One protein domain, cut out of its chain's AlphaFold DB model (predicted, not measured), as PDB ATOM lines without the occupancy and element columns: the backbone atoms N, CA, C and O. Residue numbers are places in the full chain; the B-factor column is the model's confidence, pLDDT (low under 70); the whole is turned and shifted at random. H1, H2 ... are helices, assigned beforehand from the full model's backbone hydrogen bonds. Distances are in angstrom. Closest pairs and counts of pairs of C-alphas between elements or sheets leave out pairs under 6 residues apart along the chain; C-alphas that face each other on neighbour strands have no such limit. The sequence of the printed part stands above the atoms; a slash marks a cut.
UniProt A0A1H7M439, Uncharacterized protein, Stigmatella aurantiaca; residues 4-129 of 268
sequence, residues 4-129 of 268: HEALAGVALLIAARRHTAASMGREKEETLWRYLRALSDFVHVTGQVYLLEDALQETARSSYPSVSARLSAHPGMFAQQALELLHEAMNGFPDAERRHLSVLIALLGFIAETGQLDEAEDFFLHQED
ATOM      1  N   HIS A   4     136.082 148.031 140.008       89.56
ATOM      2  CA  HIS A   4     135.309 148.944 139.154       89.56
ATOM      3  C   HIS A   4     135.920 149.118 137.753       89.56
ATOM      4  O   HIS A   4     135.195 149.138 136.762       89.56
ATOM      5  N   GLU A   5     137.250 149.170 137.642       90.75
ATOM      6  CA  GLU A   5     137.949 149.219 136.346       90.75
ATOM      7  C   GLU A   5     137.780 147.902 135.582       90.75
ATOM      8  O   GLU A   5     137.552 147.897 134.371       90.75
ATOM      9  N   ALA A   6     137.856 146.777 136.301       91.06
ATOM     10  CA  ALA A   6     137.665 145.451 135.731       91.06
ATOM     11  C   ALA A   6     136.254 145.292 135.152       91.06
ATOM     12  O   ALA A   6     136.096 144.840 134.017       91.06
ATOM     13  N   LEU A   7     135.235 145.703 135.914       92.69
ATOM     14  CA  LEU A   7     133.834 145.630 135.508       92.69
ATOM     15  C   LEU A   7     133.518 146.600 134.361       92.69
ATOM     16  O   LEU A   7     132.770 146.237 133.454       92.69
ATOM     17  N   ALA A   8     134.147 147.779 134.319       93.00
ATOM     18  CA  ALA A   8     134.056 148.676 133.167       93.00
ATOM     19  C   ALA A   8     134.648 148.042 131.893       93.00
ATOM     20  O   ALA A   8     134.028 148.084 130.827       93.00
ATOM     21  N   GLY A   9     135.812 147.394 131.993       93.06
ATOM     22  CA  GLY A   9     136.415 146.665 130.874       93.06
ATOM     23  C   GLY A   9     135.570 145.472 130.410       93.06
ATOM     24  O   GLY A   9     135.371 145.275 129.210       93.06
ATOM     25  N   VAL A  10     134.995 144.724 131.355       94.38
ATOM     26  CA  VAL A  10     134.024 143.651 131.086       94.38
ATOM     27  C   VAL A  10     132.794 144.182 130.351       94.38
ATOM     28  O   VAL A  10     132.376 143.592 129.354       94.38
ATOM     29  N   ALA A  11     132.236 145.315 130.784       95.00
ATOM     30  CA  ALA A  11     131.084 145.937 130.142       95.00
ATOM     31  C   ALA A  11     131.361 146.301 128.673       95.00
ATOM     32  O   ALA A  11     130.510 146.059 127.813       95.00
ATOM     33  N   LEU A  12     132.550 146.840 128.380       94.94
ATOM     34  CA  LEU A  12     132.979 147.156 127.015       94.94
ATOM     35  C   LEU A  12     133.171 145.896 126.167       94.94
ATOM     36  O   LEU A  12     132.692 145.849 125.032       94.94
ATOM     37  N   LEU A  13     133.815 144.862 126.720       94.38
ATOM     38  CA  LEU A  13     133.981 143.577 126.040       94.38
ATOM     39  C   LEU A  13     132.620 142.972 125.677       94.38
ATOM     40  O   LEU A  13     132.403 142.614 124.519       94.38
ATOM     41  N   ILE A  14     131.692 142.898 126.637       95.69
ATOM     42  CA  ILE A  14     130.345 142.372 126.395       95.69
ATOM     43  C   ILE A  14     129.645 143.174 125.296       95.69
ATOM     44  O   ILE A  14     129.078 142.581 124.380       95.69
ATOM     45  N   ALA A  15     129.689 144.508 125.354       95.38
ATOM     46  CA  ALA A  15     129.039 145.353 124.356       95.38
ATOM     47  C   ALA A  15     129.579 145.090 122.939       95.38
ATOM     48  O   ALA A  15     128.793 144.910 122.004       95.38
ATOM     49  N   ALA A  16     130.904 144.997 122.787       94.06
ATOM     50  CA  ALA A  16     131.549 144.693 121.512       94.06
ATOM     51  C   ALA A  16     131.171 143.297 120.985       94.06
ATOM     52  O   ALA A  16     130.851 143.128 119.802       94.06
ATOM     53  N   ARG A  17     131.170 142.291 121.867       93.62
ATOM     54  CA  ARG A  17     130.841 140.902 121.518       93.62
ATOM     55  C   ARG A  17     129.377 140.741 121.143       93.62
ATOM     56  O   ARG A  17     129.089 140.178 120.090       93.62
ATOM     57  N   ARG A  18     128.469 141.331 121.923       95.12
ATOM     58  CA  ARG A  18     127.037 141.385 121.616       95.12
ATOM     59  C   ARG A  18     126.790 142.009 120.247       95.12
ATOM     60  O   ARG A  18     126.067 141.437 119.442       95.12
ATOM     61  N   HIS A  19     127.424 143.147 119.959       95.75
ATOM     62  CA  HIS A  19     127.274 143.814 118.666       95.75
ATOM     63  C   HIS A  19     127.753 142.937 117.497       95.75
ATOM     64  O   HIS A  19     127.090 142.870 116.466       95.75
ATOM     65  N   THR A  20     128.864 142.219 117.673       94.56
ATOM     66  CA  THR A  20     129.396 141.299 116.653       94.56
ATOM     67  C   THR A  20     128.521 140.053 116.479       94.56
ATOM     68  O   THR A  20     128.377 139.548 115.369       94.56
ATOM     69  N   ALA A  21     127.937 139.523 117.555       94.81
ATOM     70  CA  ALA A  21     126.995 138.411 117.474       94.81
ATOM     71  C   ALA A  21     125.725 138.826 116.713       94.81
ATOM     72  O   ALA A  21     125.338 138.142 115.764       94.81
ATOM     73  N   ALA A  22     125.162 139.991 117.053       95.38
ATOM     74  CA  ALA A  22     123.991 140.561 116.391       95.38
ATOM     75  C   ALA A  22     124.237 140.814 114.894       95.38
ATOM     76  O   ALA A  22     123.437 140.406 114.054       95.38
ATOM     77  N   SER A  23     125.376 141.416 114.527       96.25
ATOM     78  CA  SER A  23     125.701 141.698 113.119       96.25
ATOM     79  C   SER A  23     125.920 140.440 112.273       96.25
ATOM     80  O   SER A  23     125.775 140.484 111.054       96.25
ATOM     81  N   MET A  24     126.238 139.313 112.914       95.81
ATOM     82  CA  MET A  24     126.400 138.006 112.275       95.81
ATOM     83  C   MET A  24     125.148 137.120 112.372       95.81
ATOM     84  O   MET A  24     125.209 135.960 111.968       95.81
ATOM     85  N   GLY A  25     124.032 137.615 112.922       95.31
ATOM     86  CA  GLY A  25     122.799 136.837 113.093       95.31
ATOM     87  C   GLY A  25     122.914 135.685 114.102       95.31
ATOM     88  O   GLY A  25     122.167 134.712 114.027       95.31
ATOM     89  N   ARG A  26     123.865 135.757 115.041       96.50
ATOM     90  CA  ARG A  26     124.095 134.735 116.075       96.50
ATOM     91  C   ARG A  26     123.249 135.025 117.320       96.50
ATOM     92  O   ARG A  26     123.781 135.337 118.383       96.50
ATOM     93  N   GLU A  27     121.930 134.903 117.192       95.75
ATOM     94  CA  GLU A  27     120.945 135.290 118.226       95.75
ATOM     95  C   GLU A  27     121.176 134.622 119.593       95.75
ATOM     96  O   GLU A  27     121.084 135.260 120.646       95.75
ATOM     97  N   LYS A  28     121.524 133.328 119.592       95.19
ATOM     98  CA  LYS A  28     121.828 132.588 120.825       95.19
ATOM     99  C   LYS A  28     123.032 133.186 121.556       95.19
ATOM    100  O   LYS A  28     122.979 133.401 122.762       95.19
ATOM    101  N   GLU A  29     124.106 133.471 120.827       95.56
ATOM    102  CA  GLU A  29     125.316 134.070 121.392       95.56
ATOM    103  C   GLU A  29     125.043 135.489 121.899       95.56
ATOM    104  O   GLU A  29     125.464 135.844 122.998       95.56
ATOM    105  N   GLU A  30     124.285 136.286 121.145       96.62
ATOM    106  CA  GLU A  30     123.869 137.621 121.573       96.62
ATOM    107  C   GLU A  30     123.109 137.578 122.909       96.62
ATOM    108  O   GLU A  30     123.388 138.370 123.815       96.62
ATOM    109  N   THR A  31     122.192 136.620 123.055       96.00
ATOM    110  CA  THR A  31     121.401 136.424 124.276       96.00
ATOM    111  C   THR A  31     122.290 136.049 125.461       96.00
ATOM    112  O   THR A  31     122.123 136.599 126.547       96.00
ATOM    113  N   LEU A  32     123.290 135.187 125.261       96.38
ATOM    114  CA  LEU A  32     124.260 134.841 126.305       96.38
ATOM    115  C   LEU A  32     125.129 136.040 126.713       96.38
ATOM    116  O   LEU A  32     125.397 136.230 127.899       96.38
ATOM    117  N   TRP A  33     125.509 136.909 125.772       96.62
ATOM    118  CA  TRP A  33     126.194 138.161 126.109       96.62
ATOM    119  C   TRP A  33     125.293 139.129 126.889       96.62
ATOM    120  O   TRP A  33     125.766 139.788 127.816       96.62
ATOM    121  N   ARG A  34     123.992 139.199 126.574       95.50
ATOM    122  CA  ARG A  34     123.018 139.960 127.380       95.50
ATOM    123  C   ARG A  34     122.877 139.385 128.788       95.50
ATOM    124  O   ARG A  34     122.869 140.155 129.743       95.50
ATOM    125  N   TYR A  35     122.833 138.063 128.916       95.75
ATOM    126  CA  TYR A  35     122.789 137.383 130.206       95.75
ATOM    127  C   TYR A  35     124.018 137.718 131.062       95.75
ATOM    128  O   TYR A  35     123.880 138.170 132.194       95.75
ATOM    129  N   LEU A  36     125.227 137.627 130.499       96.06
ATOM    130  CA  LEU A  36     126.463 138.003 131.198       96.06
ATOM    131  C   LEU A  36     126.473 139.472 131.639       96.06
ATOM    132  O   LEU A  36     126.973 139.790 132.720       96.06
ATOM    133  N   ARG A  37     125.891 140.372 130.835       95.75
ATOM    134  CA  ARG A  37     125.691 141.764 131.254       95.75
ATOM    135  C   ARG A  37     124.747 141.859 132.450       95.75
ATOM    136  O   ARG A  37     125.089 142.536 133.414       95.75
ATOM    137  N   ALA A  38     123.617 141.160 132.402       94.44
ATOM    138  CA  ALA A  38     122.638 141.158 133.482       94.44
ATOM    139  C   ALA A  38     123.230 140.631 134.797       94.44
ATOM    140  O   ALA A  38     122.946 141.201 135.841       94.44
ATOM    141  N   LEU A  39     124.118 139.632 134.767       94.75
ATOM    142  CA  LEU A  39     124.825 139.168 135.969       94.75
ATOM    143  C   LEU A  39     125.744 140.238 136.572       94.75
ATOM    144  O   LEU A  39     125.807 140.403 137.792       94.75
ATOM    145  N   SER A  40     126.454 140.985 135.721       94.62
ATOM    146  CA  SER A  40     127.284 142.104 136.176       94.62
ATOM    147  C   SER A  40     126.413 143.192 136.802       94.62
ATOM    148  O   SER A  40     126.738 143.711 137.871       94.62
ATOM    149  N   ASP A  41     125.296 143.525 136.155       92.69
ATOM    150  CA  ASP A  41     124.344 144.507 136.668       92.69
ATOM    151  C   ASP A  41     123.695 144.009 137.974       92.69
ATOM    152  O   ASP A  41     123.564 144.788 138.912       92.69
ATOM    153  N   PHE A  42     123.393 142.711 138.099       93.31
ATOM    154  CA  PHE A  42     122.858 142.079 139.308       93.31
ATOM    155  C   PHE A  42     123.783 142.277 140.514       93.31
ATOM    156  O   PHE A  42     123.350 142.762 141.561       93.31
ATOM    157  N   VAL A  43     125.080 141.985 140.375       94.81
ATOM    158  CA  VAL A  43     126.068 142.214 141.447       94.81
ATOM    159  C   VAL A  43     126.174 143.696 141.814       94.81
ATOM    160  O   VAL A  43     126.290 144.020 142.997       94.81
ATOM    161  N   HIS A  44     126.066 144.603 140.837       92.44
ATOM    162  CA  HIS A  44     126.024 146.040 141.112       92.44
ATOM    163  C   HIS A  44     124.771 146.435 141.885       92.44
ATOM    164  O   HIS A  44     124.880 147.038 142.943       92.44
ATOM    165  N   VAL A  45     123.572 146.102 141.406       90.56
ATOM    166  CA  VAL A  45     122.328 146.563 142.049       90.56
ATOM    167  C   VAL A  45     122.095 145.921 143.417       90.56
ATOM    168  O   VAL A  45     121.377 146.479 144.246       90.56
ATOM    169  N   THR A  46     122.724 144.775 143.676       92.75
ATOM    170  CA  THR A  46     122.707 144.105 144.981       92.75
ATOM    171  C   THR A  46     123.847 144.537 145.910       92.75
ATOM    172  O   THR A  46     123.884 144.086 147.054       92.75
ATOM    173  N   GLY A  47     124.746 145.429 145.474       94.06
ATOM    174  CA  GLY A  47     125.824 145.970 146.306       94.06
ATOM    175  C   GLY A  47     126.968 145.009 146.603       94.06
ATOM    176  O   GLY A  47     127.699 145.214 147.569       94.06
ATOM    177  N   GLN A  48     127.136 143.973 145.785       95.12
ATOM    178  CA  GLN A  48     128.063 142.868 146.030       95.12
ATOM    179  C   GLN A  48     129.412 143.026 145.310       95.12
ATOM    180  O   GLN A  48     130.208 142.092 145.286       95.12
ATOM    181  N   VAL A  49     129.702 144.194 144.725       94.75
ATOM    182  CA  VAL A  49     130.914 144.417 143.912       94.75
ATOM    183  C   VAL A  49     132.199 144.137 144.695       94.75
ATOM    184  O   VAL A  49     133.097 143.477 144.179       94.75
ATOM    185  N   TYR A  50     132.286 144.578 145.950       94.19
ATOM    186  CA  TYR A  50     133.465 144.322 146.783       94.19
ATOM    187  C   TYR A  50     133.570 142.865 147.259       94.19
ATOM    188  O   TYR A  50     134.673 142.335 147.332       94.19
ATOM    189  N   LEU A  51     132.443 142.174 147.465       93.12
ATOM    190  CA  LEU A  51     132.450 140.731 147.750       93.12
ATOM    191  C   LEU A  51     132.953 139.926 146.545       93.12
ATOM    192  O   LEU A  51     133.720 138.978 146.705       93.12
ATOM    193  N   LEU A  52     132.574 140.337 145.331       93.31
ATOM    194  CA  LEU A  52     133.130 139.778 144.102       93.31
ATOM    195  C   LEU A  52     134.638 140.059 143.993       93.31
ATOM    196  O   LEU A  52     135.389 139.180 143.576       93.31
ATOM    197  N   GLU A  53     135.094 141.263 144.356       92.56
ATOM    198  CA  GLU A  53     136.527 141.591 144.389       92.56
ATOM    199  C   GLU A  53     137.303 140.644 145.310       92.56
ATOM    200  O   GLU A  53     138.363 140.148 144.927       92.56
ATOM    201  N   ASP A  54     136.763 140.355 146.491       90.94
ATOM    202  CA  ASP A  54     137.394 139.460 147.460       90.94
ATOM    203  C   ASP A  54     137.433 138.019 146.936       90.94
ATOM    204  O   ASP A  54     138.498 137.396 146.926       90.94
ATOM    205  N   ALA A  55     136.324 137.529 146.373       87.81
ATOM    206  CA  ALA A  55     136.256 136.209 145.745       87.81
ATOM    207  C   ALA A  55     137.258 136.060 144.581       87.81
ATOM    208  O   ALA A  55     137.927 135.030 144.437       87.81
ATOM    209  N   LEU A  56     137.430 137.110 143.771       86.38
ATOM    210  CA  LEU A  56     138.436 137.157 142.704       86.38
ATOM    211  C   LEU A  56     139.865 137.051 143.257       86.38
ATOM    212  O   LEU A  56     140.702 136.352 142.680       86.38
ATOM    213  N   GLN A  57     140.157 137.730 144.368       85.56
ATOM    214  CA  GLN A  57     141.472 137.672 145.010       85.56
ATOM    215  C   GLN A  57     141.748 136.306 145.647       85.56
ATOM    216  O   GLN A  57     142.875 135.814 145.568       85.56
ATOM    217  N   GLU A  58     140.746 135.680 146.260       79.12
ATOM    218  CA  GLU A  58     140.857 134.335 146.830       79.12
ATOM    219  C   GLU A  58     141.072 133.276 145.745       79.12
ATOM    220  O   GLU A  58     141.956 132.423 145.876       79.12
ATOM    221  N   THR A  59     140.358 133.388 144.624       71.06
ATOM    222  CA  THR A  59     140.538 132.521 143.448       71.06
ATOM    223  C   THR A  59     141.929 132.690 142.834       71.06
ATOM    224  O   THR A  59     142.570 131.718 142.454       71.06
ATOM    225  N   ALA A  60     142.473 133.911 142.792       65.38
ATOM    226  CA  ALA A  60     143.846 134.129 142.330       65.38
ATOM    227  C   ALA A  60     144.909 133.488 143.249       65.38
ATOM    228  O   ALA A  60     146.028 133.222 142.809       65.38
ATOM    229  N   ARG A  61     144.577 133.250 144.526       59.78
ATOM    230  CA  ARG A  61     145.473 132.667 145.541       59.78
ATOM    231  C   ARG A  61     145.322 131.152 145.696       59.78
ATOM    232  O   ARG A  61     146.180 130.531 146.319       59.78
ATOM    233  N   SER A  62     144.263 130.553 145.156       52.25
ATOM    234  CA  SER A  62     143.911 129.148 145.372       52.25
ATOM    235  C   SER A  62     143.532 128.439 144.068       52.25
ATOM    236  O   SER A  62     142.815 128.969 143.230       52.25
ATOM    237  N   SER A  63     143.979 127.194 143.885       49.28
ATOM    238  CA  SER A  63     143.380 126.290 142.889       49.28
ATOM    239  C   SER A  63     142.106 125.674 143.478       49.28
ATOM    240  O   SER A  63     142.117 124.512 143.876       49.28
ATOM    241  N   TYR A  64     141.038 126.460 143.631       45.91
ATOM    242  CA  TYR A  64     139.739 125.977 144.132       45.91
ATOM    243  C   TYR A  64     138.809 125.506 142.995       45.91
ATOM    244  O   TYR A  64     139.130 125.703 141.819       45.91
ATOM    245  N   PRO A  65     137.756 124.719 143.310       45.62
ATOM    246  CA  PRO A  65     137.201 123.723 142.411       45.62
ATOM    247  C   PRO A  65     136.457 124.390 141.261       45.62
ATOM    248  O   PRO A  65     135.810 125.417 141.421       45.62
ATOM    249  N   SER A  66     136.529 123.751 140.099       54.66
ATOM    250  CA  SER A  66     135.877 124.189 138.871       54.66
ATOM    251  C   SER A  66     134.425 124.625 139.113       54.66
ATOM    252  O   SER A  66     133.600 123.803 139.520       54.66
ATOM    253  N   VAL A  67     134.115 125.888 138.779       59.31
ATOM    254  CA  VAL A  67     132.769 126.490 138.609       59.31
ATOM    255  C   VAL A  67     131.765 125.484 138.003       59.31
ATOM    256  O   VAL A  67     130.579 125.461 138.337       59.31
ATOM    257  N   SER A  68     132.271 124.562 137.178       58.12
ATOM    258  CA  SER A  68     131.563 123.426 136.597       58.12
ATOM    259  C   SER A  68     130.788 122.553 137.592       58.12
ATOM    260  O   SER A  68     129.688 122.140 137.247       58.12
ATOM    261  N   ALA A  69     131.267 122.268 138.809       59.97
ATOM    262  CA  ALA A  69     130.610 121.281 139.681       59.97
ATOM    263  C   ALA A  69     129.219 121.726 140.180       59.97
ATOM    264  O   ALA A  69     128.297 120.913 140.217       59.97
ATOM    265  N   ARG A  70     129.039 123.012 140.522       61.59
ATOM    266  CA  ARG A  70     127.735 123.558 140.957       61.59
ATOM    267  C   ARG A  70     126.825 123.924 139.788       61.59
ATOM    268  O   ARG A  70     125.616 123.727 139.879       61.59
ATOM    269  N   LEU A  71     127.395 124.384 138.675       64.88
ATOM    270  CA  LEU A  71     126.635 124.630 137.447       64.88
ATOM    271  C   LEU A  71     126.099 123.328 136.834       64.88
ATOM    272  O   LEU A  71     124.980 123.302 136.335       64.88
ATOM    273  N   SER A  72     126.842 122.222 136.958       61.91
ATOM    274  CA  SER A  72     126.408 120.894 136.493       61.91
ATOM    275  C   SER A  72     125.217 120.330 137.276       61.91
ATOM    276  O   SER A  72     124.571 119.400 136.803       61.91
ATOM    277  N   ALA A  73     124.909 120.876 138.459       60.97
ATOM    278  CA  ALA A  73     123.720 120.498 139.223       60.97
ATOM    279  C   ALA A  73     122.423 121.100 138.648       60.97
ATOM    280  O   ALA A  73     121.340 120.672 139.036       60.97
ATOM    281  N   HIS A  74     122.530 122.045 137.705       59.31
ATOM    282  CA  HIS A  74     121.404 122.751 137.094       59.31
ATOM    283  C   HIS A  74     121.500 122.733 135.553       59.31
ATOM    284  O   HIS A  74     121.719 123.769 134.915       59.31
ATOM    285  N   PRO A  75     121.389 121.546 134.930       54.41
ATOM    286  CA  PRO A  75     121.556 121.395 133.490       54.41
ATOM    287  C   PRO A  75     120.493 122.177 132.705       54.41
ATOM    288  O   PRO A  75     119.300 122.064 132.977       54.41
ATOM    289  N   GLY A  76     120.930 122.932 131.692       62.66
ATOM    290  CA  GLY A  76     120.049 123.659 130.764       62.66
ATOM    291  C   GLY A  76     119.813 125.142 131.076       62.66
ATOM    292  O   GLY A  76     119.227 125.830 130.242       62.66
ATOM    293  N   MET A  77     120.315 125.655 132.203       80.19
ATOM    294  CA  MET A  77     120.230 127.081 132.549       80.19
ATOM    295  C   MET A  77     121.114 127.962 131.655       80.19
ATOM    296  O   MET A  77     122.112 127.498 131.082       80.19
ATOM    297  N   PHE A  78     120.794 129.259 131.570       89.69
ATOM    298  CA  PHE A  78     121.627 130.238 130.855       89.69
ATOM    299  C   PHE A  78     123.071 130.260 131.381       89.69
ATOM    300  O   PHE A  78     124.009 130.394 130.595       89.69
ATOM    301  N   ALA A  79     123.262 130.036 132.685       89.06
ATOM    302  CA  ALA A  79     124.566 130.014 133.345       89.06
ATOM    303  C   ALA A  79     125.549 128.990 132.752       89.06
ATOM    304  O   ALA A  79     126.717 129.310 132.523       89.06
ATOM    305  N   GLN A  80     125.082 127.771 132.460       88.88
ATOM    306  CA  GLN A  80     125.930 126.730 131.876       88.88
ATOM    307  C   GLN A  80     126.348 127.102 130.449       88.88
ATOM    308  O   GLN A  80     127.526 127.035 130.104       88.88
ATOM    309  N   GLN A  81     125.390 127.545 129.634       92.00
ATOM    310  CA  GLN A  81     125.637 127.928 128.243       92.00
ATOM    311  C   GLN A  81     126.563 129.148 128.150       92.00
ATOM    312  O   GLN A  81     127.420 129.225 127.272       92.00
ATOM    313  N   ALA A  82     126.424 130.092 129.082       93.50
ATOM    314  CA  ALA A  82     127.307 131.244 129.184       93.50
ATOM    315  C   ALA A  82     128.733 130.828 129.573       93.50
ATOM    316  O   ALA A  82     129.689 131.350 129.004       93.50
ATOM    317  N   LEU A  83     128.900 129.861 130.481       90.94
ATOM    318  CA  LEU A  83     130.222 129.332 130.818       90.94
ATOM    319  C   LEU A  83     130.889 128.639 129.618       90.94
ATOM    320  O   LEU A  83     132.077 128.844 129.376       90.94
ATOM    321  N   GLU A  84     130.139 127.841 128.858       90.38
ATOM    322  CA  GLU A  84     130.630 127.196 127.632       90.38
ATOM    323  C   GLU A  84     131.104 128.239 126.607       90.38
ATOM    324  O   GLU A  84     132.234 128.149 126.123       90.38
ATOM    325  N   LEU A  85     130.295 129.280 126.370       93.12
ATOM    326  CA  LEU A  85     130.657 130.414 125.514       93.12
ATOM    327  C   LEU A  85     131.952 131.096 125.979       93.12
ATOM    328  O   LEU A  85     132.821 131.404 125.163       93.12
ATOM    329  N   LEU A  86     132.105 131.333 127.285       92.06
ATOM    330  CA  LEU A  86     133.299 131.970 127.844       92.06
ATOM    331  C   LEU A  86     134.550 131.092 127.705       92.06
ATOM    332  O   LEU A  86     135.629 131.609 127.419       92.06
ATOM    333  N   HIS A  87     134.435 129.775 127.867       89.25
ATOM    334  CA  HIS A  87     135.562 128.867 127.652       89.25
ATOM    335  C   HIS A  87     135.972 128.783 126.180       89.25
ATOM    336  O   HIS A  87     137.167 128.787 125.881       89.25
ATOM    337  N   GLU A  88     135.011 128.748 125.256       88.81
ATOM    338  CA  GLU A  88     135.298 128.803 123.820       88.81
ATOM    339  C   GLU A  88     136.018 130.111 123.462       88.81
ATOM    340  O   GLU A  88     137.082 130.098 122.836       88.81
ATOM    341  N   ALA A  89     135.497 131.230 123.970       87.44
ATOM    342  CA  ALA A  89     136.088 132.554 123.850       87.44
ATOM    343  C   ALA A  89     137.558 132.584 124.315       87.44
ATOM    344  O   ALA A  89     138.434 133.071 123.598       87.44
ATOM    345  N   MET A  90     137.867 132.023 125.485       84.12
ATOM    346  CA  MET A  90     139.227 132.033 126.046       84.12
ATOM    347  C   MET A  90     140.295 131.464 125.096       84.12
ATOM    348  O   MET A  90     141.423 131.970 125.060       84.12
ATOM    349  N   ASN A  91     139.940 130.463 124.286       79.62
ATOM    350  CA  ASN A  91     140.855 129.837 123.330       79.62
ATOM    351  C   ASN A  91     141.136 130.717 122.100       79.62
ATOM    352  O   ASN A  91     142.207 130.602 121.506       79.62
ATOM    353  N   GLY A  92     140.210 131.609 121.736       75.81
ATOM    354  CA  GLY A  92     140.281 132.429 120.522       75.81
ATOM    355  C   GLY A  92     140.775 133.867 120.710       75.81
ATOM    356  O   GLY A  92     141.048 134.531 119.711       75.81
ATOM    357  N   PHE A  93     140.890 134.367 121.949       75.50
ATOM    358  CA  PHE A  93     141.107 135.801 122.200       75.50
ATOM    359  C   PHE A  93     142.527 136.213 122.627       75.50
ATOM    360  O   PHE A  93     143.243 135.423 123.248       75.50
ATOM    361  N   PRO A  94     142.938 137.472 122.335       76.38
ATOM    362  CA  PRO A  94     144.182 138.052 122.841       76.38
ATOM    363  C   PRO A  94     144.213 138.141 124.373       76.38
ATOM    364  O   PRO A  94     143.182 138.332 125.020       76.38
ATOM    365  N   ASP A  95     145.412 138.116 124.964       72.62
ATOM    366  CA  ASP A  95     145.607 138.122 126.426       72.62
ATOM    367  C   ASP A  95     144.958 139.318 127.148       72.62
ATOM    368  O   ASP A  95     144.533 139.210 128.301       72.62
ATOM    369  N   ALA A  96     144.837 140.465 126.473       73.25
ATOM    370  CA  ALA A  96     144.155 141.634 127.022       73.25
ATOM    371  C   ALA A  96     142.660 141.377 127.286       73.25
ATOM    372  O   ALA A  96     142.140 141.828 128.305       73.25
ATOM    373  N   GLU A  97     141.988 140.623 126.415       80.31
ATOM    374  CA  GLU A  97     140.573 140.273 126.559       80.31
ATOM    375  C   GLU A  97     140.365 139.062 127.469       80.31
ATOM    376  O   GLU A  97     139.395 139.035 128.228       80.31
ATOM    377  N   ARG A  98     141.314 138.113 127.477       83.88
ATOM    378  CA  ARG A  98     141.288 136.948 128.378       83.88
ATOM    379  C   ARG A  98     141.125 137.338 129.842       83.88
ATOM    380  O   ARG A  98     140.401 136.674 130.570       83.88
ATOM    381  N   ARG A  99     141.726 138.451 130.273       86.06
ATOM    382  CA  ARG A  99     141.562 138.951 131.648       86.06
ATOM    383  C   ARG A  99     140.110 139.297 131.990       86.06
ATOM    384  O   ARG A  99     139.655 138.953 133.074       86.06
ATOM    385  N   HIS A 100     139.376 139.937 131.082       90.06
ATOM    386  CA  HIS A 100     137.964 140.269 131.296       90.06
ATOM    387  C   HIS A 100     137.072 139.022 131.238       90.06
ATOM    388  O   HIS A 100     136.132 138.897 132.015       90.06
ATOM    389  N   LEU A 101     137.401 138.064 130.368       90.50
ATOM    390  CA  LEU A 101     136.720 136.768 130.326       90.50
ATOM    391  C   LEU A 101     136.911 135.988 131.633       90.50
ATOM    392  O   LEU A 101     135.943 135.439 132.152       90.50
ATOM    393  N   SER A 102     138.109 136.010 132.225       88.50
ATOM    394  CA  SER A 102     138.341 135.423 133.551       88.50
ATOM    395  C   SER A 102     137.482 136.074 134.637       88.50
ATOM    396  O   SER A 102     136.960 135.367 135.494       88.50
ATOM    397  N   VAL A 103     137.286 137.398 134.592       91.25
ATOM    398  CA  VAL A 103     136.377 138.096 135.522       91.25
ATOM    399  C   VAL A 103     134.933 137.624 135.334       91.25
ATOM    400  O   VAL A 103     134.243 137.414 136.322       91.25
ATOM    401  N   LEU A 104     134.482 137.395 134.098       93.25
ATOM    402  CA  LEU A 104     133.137 136.871 133.822       93.25
ATOM    403  C   LEU A 104     132.939 135.429 134.301       93.25
ATOM    404  O   LEU A 104     131.889 135.104 134.852       93.25
ATOM    405  N   ILE A 105     133.949 134.574 134.137       90.75
ATOM    406  CA  ILE A 105     133.924 133.204 134.666       90.75
ATOM    407  C   ILE A 105     133.852 133.235 136.198       90.75
ATOM    408  O   ILE A 105     133.053 132.517 136.796       90.75
ATOM    409  N   ALA A 106     134.648 134.093 136.833       89.88
ATOM    410  CA  ALA A 106     134.630 134.254 138.281       89.88
ATOM    411  C   ALA A 106     133.326 134.880 138.793       89.88
ATOM    412  O   ALA A 106     132.847 134.477 139.841       89.88
ATOM    413  N   LEU A 107     132.712 135.806 138.050       93.25
ATOM    414  CA  LEU A 107     131.389 136.353 138.356       93.25
ATOM    415  C   LEU A 107     130.319 135.252 138.378       93.25
ATOM    416  O   LEU A 107     129.543 135.169 139.327       93.25
ATOM    417  N   LEU A 108     130.300 134.385 137.359       91.88
ATOM    418  CA  LEU A 108     129.418 133.213 137.330       91.88
ATOM    419  C   LEU A 108     129.682 132.280 138.516       91.88
ATOM    420  O   LEU A 108     128.739 131.826 139.162       91.88
ATOM    421  N   GLY A 109     130.959 132.015 138.808       88.56
ATOM    422  CA  GLY A 109     131.379 131.217 139.960       88.56
ATOM    423  C   GLY A 109     130.881 131.799 141.273       88.56
ATOM    424  O   GLY A 109     130.218 131.100 142.024       88.56
ATOM    425  N   PHE A 110     131.103 133.092 141.496       91.44
ATOM    426  CA  PHE A 110     130.657 133.822 142.675       91.44
ATOM    427  C   PHE A 110     129.142 133.693 142.881       91.44
ATOM    428  O   PHE A 110     128.715 133.246 143.939       91.44
ATOM    429  N   ILE A 111     128.331 133.984 141.855       92.12
ATOM    430  CA  ILE A 111     126.862 133.884 141.932       92.12
ATOM    431  C   ILE A 111     126.410 132.439 142.219       92.12
ATOM    432  O   ILE A 111     125.478 132.208 142.993       92.12
ATOM    433  N   ALA A 112     127.074 131.445 141.624       88.62
ATOM    434  CA  ALA A 112     126.804 130.031 141.893       88.62
ATOM    435  C   ALA A 112     127.220 129.604 143.310       88.62
ATOM    436  O   ALA A 112     126.561 128.782 143.954       88.62
ATOM    437  N   GLU A 113     128.321 130.148 143.813       86.75
ATOM    438  CA  GLU A 113     128.868 129.828 145.124       86.75
ATOM    439  C   GLU A 113     128.049 130.437 146.260       86.75
ATOM    440  O   GLU A 113     127.837 129.770 147.279       86.75
ATOM    441  N   THR A 114     127.511 131.639 146.047       89.06
ATOM    442  CA  THR A 114     126.587 132.318 146.963       89.06
ATOM    443  C   THR A 114     125.148 131.808 146.861       89.06
ATOM    444  O   THR A 114     124.308 132.203 147.668       89.06
ATOM    445  N   GLY A 115     124.850 130.904 145.918       88.62
ATOM    446  CA  GLY A 115     123.521 130.306 145.753       88.62
ATOM    447  C   GLY A 115     122.486 131.263 145.153       88.62
ATOM    448  O   GLY A 115     121.299 131.128 145.432       88.62
ATOM    449  N   GLN A 116     122.927 132.234 144.352       91.69
ATOM    450  CA  GLN A 116     122.094 133.313 143.804       91.69
ATOM    451  C   GLN A 116     121.732 133.122 142.323       91.69
ATOM    452  O   GLN A 116     121.227 134.053 141.701       91.69
ATOM    453  N   LEU A 117     121.990 131.945 141.739       89.94
ATOM    454  CA  LEU A 117     121.739 131.685 140.313       89.94
ATOM    455  C   LEU A 117     120.274 131.891 139.928       89.94
ATOM    456  O   LEU A 117     120.015 132.625 138.982       89.94
ATOM    457  N   ASP A 118     119.338 131.320 140.689       88.56
ATOM    458  CA  ASP A 118     117.906 131.442 140.393       88.56
ATOM    459  C   ASP A 118     117.441 132.905 140.430       88.56
ATOM    460  O   ASP A 118     116.700 133.350 139.559       88.56
ATOM    461  N   GLU A 119     117.912 133.681 141.413       89.00
ATOM    462  CA  GLU A 119     117.576 135.105 141.540       89.00
ATOM    463  C   GLU A 119     118.181 135.932 140.395       89.00
ATOM    464  O   GLU A 119     117.533 136.828 139.858       89.00
ATOM    465  N   ALA A 120     119.417 135.625 140.000       91.25
ATOM    466  CA  ALA A 120     120.089 136.313 138.907       91.25
ATOM    467  C   ALA A 120     119.487 135.958 137.533       91.25
ATOM    468  O   ALA A 120     119.467 136.795 136.629       91.25
ATOM    469  N   GLU A 121     118.981 134.735 137.366       91.00
ATOM    470  CA  GLU A 121     118.287 134.297 136.153       91.00
ATOM    471  C   GLU A 121     116.867 134.871 136.075       91.00
ATOM    472  O   GLU A 121     116.491 135.362 135.011       91.00
ATOM    473  N   ASP A 122     116.129 134.938 137.193       88.81
ATOM    474  CA  ASP A 122     114.862 135.686 137.288       88.81
ATOM    475  C   ASP A 122     115.073 137.156 136.901       88.81
ATOM    476  O   ASP A 122     114.372 137.678 136.036       88.81
ATOM    477  N   PHE A 123     116.119 137.787 137.448       89.12
ATOM    478  CA  PHE A 123     116.489 139.167 137.124       89.12
ATOM    479  C   PHE A 123     116.761 139.377 135.627       89.12
ATOM    480  O   PHE A 123     116.403 140.418 135.079       89.12
ATOM    481  N   PHE A 124     117.391 138.410 134.954       91.56
ATOM    482  CA  PHE A 124     117.627 138.479 133.513       91.56
ATOM    483  C   PHE A 124     116.342 138.289 132.697       91.56
ATOM    484  O   PHE A 124     116.108 139.033 131.743       91.56
ATOM    485  N   LEU A 125     115.533 137.291 133.049       89.69
ATOM    486  CA  LEU A 125     114.330 136.921 132.304       89.69
ATOM    487  C   LEU A 125     113.215 137.960 132.435       89.69
ATOM    488  O   LEU A 125     112.498 138.204 131.468       89.69
ATOM    489  N   HIS A 126     113.101 138.582 133.605       82.94
ATOM    490  CA  HIS A 126     111.980 139.443 133.975       82.94
ATOM    491  C   HIS A 126     112.431 140.875 134.287       82.94
ATOM    492  O   HIS A 126     111.791 141.573 135.067       82.94
ATOM    493  N   GLN A 127     113.542 141.340 133.698       73.50
ATOM    494  CA  GLN A 127     114.150 142.641 134.016       73.50
ATOM    495  C   GLN A 127     113.154 143.816 133.949       73.50
ATOM    496  O   GLN A 127     113.207 144.714 134.789       73.50
ATOM    497  N   GLU A 128     112.244 143.806 132.971       67.19
ATOM    498  CA  GLU A 128     111.208 144.838 132.790       67.19
ATOM    499  C   GLU A 128     110.049 144.711 133.797       67.19
ATOM    500  O   GLU A 128     109.363 145.694 134.081       67.19
ATOM    501  N   ASP A 129     109.889 143.535 134.405       70.50
ATOM    502  CA  ASP A 129     108.886 143.239 135.430       70.50
ATOM    503  C   ASP A 129     109.413 143.480 136.855       70.50
ATOM    504  O   ASP A 129     108.715 143.207 137.837       70.50
TER     505      ASP A 129
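What this domain is: This is residues 4 to 129 of the 268 residues of an uncharacterized protein of Stigmatella aurantiaca (UniProt A0A1H7M439). What shape meets the eye first? Two helical hairpins, H1 with H2 and H5 with H6, pack crosswise on each other; H3 packs on H6, H7 packs on H2, and the small H4 lies in the loop between H3 and H5. What is it made of? The printed part has 126 residues with seven named helices, H1 to H7 in chain order, and no named strand, in the class all helix. How is it spread? It is compact, with a radius of gyration of the C-alphas of 13.8 A, and rounded, spanning 38 by 37 by 28 A.

How they stand to each other: What does the longest helix touch? H1, residues 4 to 23, and H2, residues 27 to 45, form a helical hairpin at a shallow tilt of 21 degrees, opposite ways; their closest C-alphas, of Arg 18 and Glu 30, are 4.9 A apart. With residues 6 to 13 alone, H1 touches H6, residues 95 to 113, about perpendicular at 78 degrees, closest at the C-alphas of Val 10 and His 100, 5.2 A. Which helix is the hub? H6 is, touching five helices. It forms a hairpin with H5, residues 78 to 92, at a shallow tilt of 22 degrees, opposite ways, with the C-alphas of Met 90 and Arg 98 closest at 5.8 A. H3, residues 49 to 61, touches it with residues 52 to 56 alone, closest at the C-alphas of Leu 56 and Ala 106, 6.5 A, while H4, residues 68 to 71, only just touches it, with 3 pairs of C-alphas within 8 A, closest at Arg 70 and Ala 112, 6.6 A. What else touches H2? With residues 35 to 42 alone it touches H7, residues 117 to 125, at a steep tilt of 64 degrees, opposite ways, closest at the C-alphas of Ala 38 and Phe 124, 5.7 A. H5 and H6 touch it too, whereas H1 and H5 are apart; packing is mostly crossed, with 2 of 7 touching pairs that have a tilt being shallow. Are the backbones well formed? Every O i to N i+4 pair is within hydrogen-bond range in H1, H2, H3 and H7, against 9 of 11 in H5 and 13 of 15 in H6; H4 is too short for such a pair.

Where its parts are: Where are the anchors? C-alpha 4 of H1 is at (135.309, 148.944, 139.154), and C-alpha 125 of H7 is at (114.330, 136.921, 132.304). How long are the longer helices? From first to last C-alpha H1 measures 28.7 A, H2 and H6 26.4 A each, and H5 21.4 A.

The domain as a whole: How far does it reach? The C-alphas farthest apart, of Gly 25 and Arg 61, are 39.8 A apart. Is it continuous and confident? The printed part has no cut and no long link; pLDDT is under 70 at residues 60 to 76 and 128.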